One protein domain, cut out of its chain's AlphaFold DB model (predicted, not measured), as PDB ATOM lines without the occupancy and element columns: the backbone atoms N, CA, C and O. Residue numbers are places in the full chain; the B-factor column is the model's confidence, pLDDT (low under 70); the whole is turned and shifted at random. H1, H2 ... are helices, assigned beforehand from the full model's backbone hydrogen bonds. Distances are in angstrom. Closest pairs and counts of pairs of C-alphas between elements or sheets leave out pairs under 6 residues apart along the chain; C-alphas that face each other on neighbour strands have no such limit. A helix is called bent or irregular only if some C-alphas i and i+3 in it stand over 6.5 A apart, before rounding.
ATOM      1  N   ALA A  44     -26.458 -69.163  23.539       88.50
ATOM      2  CA  ALA A  44     -25.975 -67.902  24.094       88.50
ATOM      3  C   ALA A  44     -25.763 -66.821  23.017       88.50
ATOM      4  O   ALA A  44     -26.080 -65.654  23.250       88.50
ATOM      5  N   ALA A  45     -25.270 -67.189  21.828       88.44
ATOM      6  CA  ALA A  45     -25.082 -66.252  20.720       88.44
ATOM      7  C   ALA A  45     -26.424 -65.717  20.191       88.44
ATOM      8  O   ALA A  45     -26.546 -64.521  19.906       88.44
ATOM      9  N   SER A  46     -27.449 -66.573  20.130       86.06
ATOM     10  CA  SER A  46     -28.813 -66.165  19.774       86.06
ATOM     11  C   SER A  46     -29.380 -65.160  20.779       86.06
ATOM     12  O   SER A  46     -29.923 -64.133  20.380       86.06
ATOM     13  N   PHE A  47     -29.175 -65.394  22.080       88.62
ATOM     14  CA  PHE A  47     -29.630 -64.473  23.125       88.62
ATOM     15  C   PHE A  47     -28.946 -63.101  23.038       88.62
ATOM     16  O   PHE A  47     -29.620 -62.076  23.075       88.62
ATOM     17  N   ILE A  48     -27.621 -63.057  22.858       88.25
ATOM     18  CA  ILE A  48     -26.879 -61.790  22.710       88.25
ATOM     19  C   ILE A  48     -27.352 -61.009  21.480       88.25
ATOM     20  O   ILE A  48     -27.449 -59.784  21.531       88.25
ATOM     21  N   SER A  49     -27.651 -61.705  20.383       87.31
ATOM     22  CA  SER A  49     -28.175 -61.073  19.168       87.31
ATOM     23  C   SER A  49     -29.524 -60.410  19.439       87.31
ATOM     24  O   SER A  49     -29.719 -59.257  19.073       87.31
ATOM     25  N   GLN A  50     -30.400 -61.081  20.187       85.12
ATOM     26  CA  GLN A  50     -31.704 -60.542  20.564       85.12
ATOM     27  C   GLN A  50     -31.610 -59.376  21.558       85.12
ATOM     28  O   GLN A  50     -32.382 -58.428  21.471       85.12
ATOM     29  N   VAL A  51     -30.629 -59.387  22.468       85.50
ATOM     30  CA  VAL A  51     -30.355 -58.247  23.362       85.50
ATOM     31  C   VAL A  51     -29.926 -57.007  22.572       85.50
ATOM     32  O   VAL A  51     -30.300 -55.903  22.945       85.50
ATOM     33  N   ARG A  52     -29.188 -57.167  21.465       83.50
ATOM     34  CA  ARG A  52     -28.788 -56.043  20.596       83.50
ATOM     35  C   ARG A  52     -29.949 -55.424  19.822       83.50
ATOM     36  O   ARG A  52     -29.826 -54.295  19.366       83.50
ATOM     37  N   GLU A  53     -31.044 -56.157  19.648       83.88
ATOM     38  CA  GLU A  53     -32.273 -55.639  19.039       83.88
ATOM     39  C   GLU A  53     -33.128 -54.853  20.043       83.88
ATOM     40  O   GLU A  53     -34.047 -54.136  19.642       83.88
ATOM     41  N   VAL A  54     -32.835 -54.961  21.345       84.12
ATOM     42  CA  VAL A  54     -33.499 -54.152  22.366       84.12
ATOM     43  C   VAL A  54     -32.987 -52.714  22.246       84.12
ATOM     44  O   VAL A  54     -31.775 -52.501  22.269       84.12
ATOM     45  N   PRO A  55     -33.878 -51.715  22.135       84.31
ATOM     46  CA  PRO A  55     -33.461 -50.320  22.095       84.31
ATOM     47  C   PRO A  55     -32.726 -49.934  23.383       84.31
ATOM     48  O   PRO A  55     -33.115 -50.365  24.471       84.31
ATOM     49  N   ASP A  56     -31.723 -49.058  23.257       82.62
ATOM     50  CA  ASP A  56     -30.909 -48.554  24.376       82.62
ATOM     51  C   ASP A  56     -31.769 -48.038  25.540       82.62
ATOM     52  O   ASP A  56     -31.416 -48.172  26.712       82.62
ATOM     53  N   ILE A  57     -32.928 -47.460  25.211       87.94
ATOM     54  CA  ILE A  57     -33.905 -46.967  26.171       87.94
ATOM     55  C   ILE A  57     -35.273 -47.563  25.847       87.94
ATOM     56  O   ILE A  57     -35.818 -47.398  24.755       87.94
ATOM     57  N   ARG A  58     -35.879 -48.201  26.850       90.75
ATOM     58  CA  ARG A  58     -37.266 -48.674  26.795       90.75
ATOM     59  C   ARG A  58     -38.227 -47.514  27.053       90.75
ATOM     60  O   ARG A  58     -38.777 -47.411  28.149       90.75
ATOM     61  N   GLN A  59     -38.401 -46.650  26.056       92.81
ATOM     62  CA  GLN A  59     -39.159 -45.400  26.179       92.81
ATOM     63  C   GLN A  59     -40.561 -45.608  26.781       92.81
ATOM     64  O   GLN A  59     -40.908 -44.934  27.744       92.81
ATOM     65  N   ASP A  60     -41.290 -46.643  26.355       91.94
ATOM     66  CA  ASP A  60     -42.624 -46.964  26.890       91.94
ATOM     67  C   ASP A  60     -42.633 -47.215  28.410       91.94
ATOM     68  O   ASP A  60     -43.564 -46.837  29.121       91.94
ATOM     69  N   ARG A  61     -41.581 -47.866  28.931       92.62
ATOM     70  CA  ARG A  61     -41.425 -48.135  30.370       92.62
ATOM     71  C   ARG A  61     -41.103 -46.848  31.126       92.62
ATOM     72  O   ARG A  61     -41.559 -46.679  32.250       92.62
ATOM     73  N   VAL A  62     -40.308 -45.966  30.524       94.31
ATOM     74  CA  VAL A  62     -39.978 -44.661  31.105       94.31
ATOM     75  C   VAL A  62     -41.231 -43.797  31.189       94.31
ATOM     76  O   VAL A  62     -41.497 -43.216  32.238       94.31
ATOM     77  N   ASP A  63     -42.026 -43.755  30.123       95.38
ATOM     78  CA  ASP A  63     -43.242 -42.948  30.072       95.38
ATOM     79  C   ASP A  63     -44.308 -43.464  31.044       95.38
ATOM     80  O   ASP A  63     -44.928 -42.663  31.747       95.38
ATOM     81  N   SER A  64     -44.469 -44.786  31.177       94.00
ATOM     82  CA  SER A  64     -45.403 -45.360  32.153       94.00
ATOM     83  C   SER A  64     -44.995 -45.080  33.599       94.00
ATOM     84  O   SER A  64     -45.839 -44.719  34.419       94.00
ATOM     85  N   ILE A  65     -43.700 -45.178  33.914       93.75
ATOM     86  CA  ILE A  65     -43.176 -44.832  35.240       93.75
ATOM     87  C   ILE A  65     -43.345 -43.335  35.506       93.75
ATOM     88  O   ILE A  65     -43.794 -42.958  36.584       93.75
ATOM     89  N   ARG A  66     -43.046 -42.473  34.527       93.31
ATOM     90  CA  ARG A  66     -43.225 -41.022  34.662       93.31
ATOM     91  C   ARG A  66     -44.685 -40.665  34.945       93.31
ATOM     92  O   ARG A  66     -44.937 -39.827  35.805       93.31
ATOM     93  N   ALA A  67     -45.629 -41.307  34.260       94.00
ATOM     94  CA  ALA A  67     -47.054 -41.127  34.516       94.00
ATOM     95  C   ALA A  67     -47.443 -41.585  35.932       94.00
ATOM     96  O   ALA A  67     -48.125 -40.848  36.637       94.00
ATOM     97  N   ALA A  68     -46.960 -42.747  36.381       91.94
ATOM     98  CA  ALA A  68     -47.209 -43.236  37.739       91.94
ATOM     99  C   ALA A  68     -46.656 -42.285  38.816       91.94
ATOM    100  O   ALA A  68     -47.321 -42.044  39.818       91.94
ATOM    101  N   ILE A  69     -45.471 -41.703  38.595       91.44
ATOM    102  CA  ILE A  69     -44.883 -40.706  39.503       91.44
ATOM    103  C   ILE A  69     -45.742 -39.439  39.534       91.44
ATOM    104  O   ILE A  69     -46.044 -38.933  40.609       91.44
ATOM    105  N   ALA A  70     -46.169 -38.941  38.370       90.62
ATOM    106  CA  ALA A  70     -47.010 -37.747  38.284       90.62
ATOM    107  C   ALA A  70     -48.375 -37.933  38.968       90.62
ATOM    108  O   ALA A  70     -48.898 -36.987  39.551       90.62
ATOM    109  N   ASN A  71     -48.927 -39.147  38.918       91.19
ATOM    110  CA  ASN A  71     -50.182 -39.499  39.579       91.19
ATOM    111  C   ASN A  71     -50.020 -39.780  41.083       91.19
ATOM    112  O   ASN A  71     -51.017 -39.845  41.791       91.19
ATOM    113  N   GLY A  72     -48.786 -39.943  41.572       85.94
ATOM    114  CA  GLY A  72     -48.499 -40.300  42.962       85.94
ATOM    115  C   GLY A  72     -48.615 -41.796  43.277       85.94
ATOM    116  O   GLY A  72     -48.286 -42.199  44.383       85.94
ATOM    117  N   ASP A  73     -48.989 -42.635  42.308       88.69
ATOM    118  CA  ASP A  73     -49.167 -44.088  42.482       88.69
ATOM    119  C   ASP A  73     -47.843 -44.875  42.425       88.69
ATOM    120  O   ASP A  73     -47.817 -46.107  42.491       88.69
ATOM    121  N   TYR A  74     -46.722 -44.183  42.215       87.12
ATOM    122  CA  TYR A  74     -45.413 -44.823  42.153       87.12
ATOM    123  C   TYR A  74     -44.856 -45.168  43.537       87.12
ATOM    124  O   TYR A  74     -44.173 -46.190  43.659       87.12
ATOM    125  N   GLU A  75     -45.132 -44.327  44.534       86.62
ATOM    126  CA  GLU A  75     -44.658 -44.465  45.910       86.62
ATOM    127  C   GLU A  75     -45.584 -45.430  46.658       86.62
ATOM    128  O   GLU A  75     -46.750 -45.133  46.904       86.62
ATOM    129  N   THR A  76     -45.072 -46.612  46.991       88.19
ATOM    130  CA  THR A  76     -45.772 -47.604  47.817       88.19
ATOM    131  C   THR A  76     -44.982 -47.804  49.101       88.19
ATOM    132  O   THR A  76     -43.756 -47.699  49.058       88.19
ATOM    133  N   ASP A  77     -45.646 -48.159  50.202       88.62
ATOM    134  CA  ASP A  77     -44.991 -48.374  51.503       88.62
ATOM    135  C   ASP A  77     -43.765 -49.302  51.375       88.62
ATOM    136  O   ASP A  77     -42.654 -48.914  51.729       88.62
ATOM    137  N   ASP A  78     -43.917 -50.437  50.680       89.75
ATOM    138  CA  ASP A  78     -42.823 -51.385  50.412       89.75
ATOM    139  C   ASP A  78     -41.603 -50.762  49.702       89.75
ATOM    140  O   ASP A  78     -40.457 -51.157  49.927       89.75
ATOM    141  N   LYS A  79     -41.824 -49.799  48.796       89.31
ATOM    142  CA  LYS A  79     -40.736 -49.136  48.062       89.31
ATOM    143  C   LYS A  79     -40.036 -48.099  48.924       89.31
ATOM    144  O   LYS A  79     -38.829 -47.933  48.770       89.31
ATOM    145  N   ILE A  80     -40.777 -47.419  49.795       91.69
ATOM    146  CA  ILE A  80     -40.226 -46.457  50.749       91.69
ATOM    147  C   ILE A  80     -39.347 -47.178  51.766       91.69
ATOM    148  O   ILE A  80     -38.211 -46.758  51.979       91.69
ATOM    149  N   ASP A  81     -39.825 -48.292  52.321       94.25
ATOM    150  CA  ASP A  81     -39.064 -49.096  53.279       94.25
ATOM    151  C   ASP A  81     -37.758 -49.602  52.652       94.25
ATOM    152  O   ASP A  81     -36.673 -49.387  53.192       94.25
ATOM    153  N   MET A  82     -37.836 -50.159  51.441       94.69
ATOM    154  CA  MET A  82     -36.653 -50.593  50.694       94.69
ATOM    155  C   MET A  82     -35.702 -49.428  50.366       94.69
ATOM    156  O   MET A  82     -34.480 -49.580  50.417       94.69
ATOM    157  N   ALA A  83     -36.228 -48.258  49.994       93.50
ATOM    158  CA  ALA A  83     -35.405 -47.081  49.720       93.50
ATOM    159  C   ALA A  83     -34.672 -46.604  50.982       93.50
ATOM    160  O   ALA A  83     -33.496 -46.242  50.906       93.50
ATOM    161  N   LEU A  84     -35.338 -46.652  52.138       95.62
ATOM    162  CA  LEU A  84     -34.763 -46.293  53.427       95.62
ATOM    163  C   LEU A  84     -33.650 -47.263  53.844       95.62
ATOM    164  O   LEU A  84     -32.578 -46.815  54.245       95.62
ATOM    165  N   GLU A  85     -33.869 -48.573  53.708       96.50
ATOM    166  CA  GLU A  85     -32.851 -49.596  53.987       96.50
ATOM    167  C   GLU A  85     -31.595 -49.407  53.128       96.50
ATOM    168  O   GLU A  85     -30.478 -49.424  53.647       96.50
ATOM    169  N   ASN A  86     -31.769 -49.166  51.825       94.88
ATOM    170  CA  ASN A  86     -30.653 -48.918  50.912       94.88
ATOM    171  C   ASN A  86     -29.883 -47.643  51.278       94.88
ATOM    172  O   ASN A  86     -28.655 -47.648  51.257       94.88
ATOM    173  N   LEU A  87     -30.591 -46.571  51.652       96.19
ATOM    174  CA  LEU A  87     -29.962 -45.328  52.094       96.19
ATOM    175  C   LEU A  87     -29.131 -45.541  53.366       96.19
ATOM    176  O   LEU A  87     -28.002 -45.066  53.446       96.19
ATOM    177  N   LEU A  88     -29.670 -46.267  54.350       97.00
ATOM    178  CA  LEU A  88     -28.963 -46.617  55.588       97.00
ATOM    179  C   LEU A  88     -27.714 -47.467  55.313       97.00
ATOM    180  O   LEU A  88     -26.691 -47.256  55.961       97.00
ATOM    181  N   ALA A  89     -27.779 -48.391  54.351       95.94
ATOM    182  CA  ALA A  89     -26.640 -49.203  53.931       95.94
ATOM    183  C   ALA A  89     -25.561 -48.400  53.184       95.94
ATOM    184  O   ALA A  89     -24.390 -48.755  53.250       95.94
ATOM    185  N   GLU A  90     -25.933 -47.333  52.472       95.56
ATOM    186  CA  GLU A  90     -24.985 -46.462  51.767       95.56
ATOM    187  C   GLU A  90     -24.198 -45.551  52.724       95.56
ATOM    188  O   GLU A  90     -23.035 -45.242  52.465       95.56
ATOM    189  N   ILE A  91     -24.820 -45.118  53.827       95.00
ATOM    190  CA  ILE A  91     -24.216 -44.171  54.781       95.00
ATOM    191  C   ILE A  91     -23.516 -44.828  55.985       95.00
ATOM    192  O   ILE A  91     -22.872 -44.110  56.753       95.00
ATOM    193  N   GLY A  92     -23.689 -46.137  56.191       82.00
ATOM    194  CA  GLY A  92     -23.107 -46.906  57.302       82.00
ATOM    195  C   GLY A  92     -21.762 -47.531  56.960       82.00
ATOM    196  O   GLY A  92     -20.860 -47.458  57.826       82.00
TER     197      GLY A  92
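AT A GLANCE: This is residues 44 to 92 of the 92 residues of the protein "Negative regulator of flagellin synthesis" of Lignipirellula cremea (UniProt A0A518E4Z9). The model is an open, flat arch made of helices strung one after another: H2 forms the crossbar, H1 is a leg reached through the link at one end of H2, and H3 is a longer leg after the turn at the other end of H2. The space between the legs H1 and H3 is empty, and no helix packs on another, which leaves the arch without a core. The printed part has 49 residues, with three named helices in the order H1, H2, H3 and no named strand, and its class is all helix. It is extended, with a radius of gyration of the C-alphas of 16.6 A, and its C-alphas span 40 by 32 by 15 A along their three main axes.

IN THESE COORDINATES: The printed part begins with H1, residues 44 to 52, from Ala 44 to Arg 52. C-alpha 44 is at (-25.975, -67.902, 24.094) and C-alpha 52 is at (-28.788, -56.043, 20.596), with 12.7 A between them. After the six residues 53 to 58 comes H2, residues 59 to 71, from Gln 59 to Asn 71. It measures 18.3 A from its first C-alpha, at (-39.159, -45.400, 26.179), to its last, at (-50.182, -39.499, 39.579). After the five residues 72 to 76 comes H3, residues 77 to 91, from Asp 77 to Ile 91. With 15 residues it is the longest helix, and it measures 21.4 A from its first to its last C-alpha. C-alpha 77 is at (-44.991, -48.374, 51.503) and C-alpha 91 is at (-24.216, -44.171, 54.781). Gly 92 follows H3 as the chain's last residue.

HOW THE PARTS SIT: From its first residue to its last, H1 has an N-to-C direction with components -0.34, 0.94 and -0.09 along x, y and z. H1 and H2 are apart, with no C-alpha of the one within 8 A of the other. The direction of H2 has components -0.48, 0.45 and 0.75. H2 and H3 are also apart, although they follow each other in the chain, with no C-alpha of the one within 8 A of the other. The direction of H3 has components 0.97, 0.17 and 0.19. H1 and H3 are apart as well. Three stretches stand free, with no C-alpha 8 or more residues away along the chain within 10 A: residues 44 to 64, of which 44 to 52 belong to H1 and 59 to 64 to H2; residues 67 to 72, of which 67 to 71 belong to H2; and residues 75 to 92, of which 77 to 91 belong to H3. None of the three helices is bent or irregular. In H1, H2 and H3, every pair of O of residue i and N of residue i+4 is within hydrogen-bond range.

THE WHOLE: The outline is flat. The two C-alphas farthest apart are those of Ser 46 and Gly 92, at 42.6 A, and the first and last printed C-alphas, those of Ala 44 and Gly 92, are 39.4 A apart. The radius of gyration of the C-alphas is 1.72 times the 9.7 A of a compact globule of 49 residues. The printed part has no cut. The link from H1 to H2 is short and the link from H2 to H3 is tight, and there is no long link. The mean pLDDT of the printed part is 90.4, and no printed residue is under 70. By helix, the mean is 87 for H1, 93 for H2 and 94 for H3.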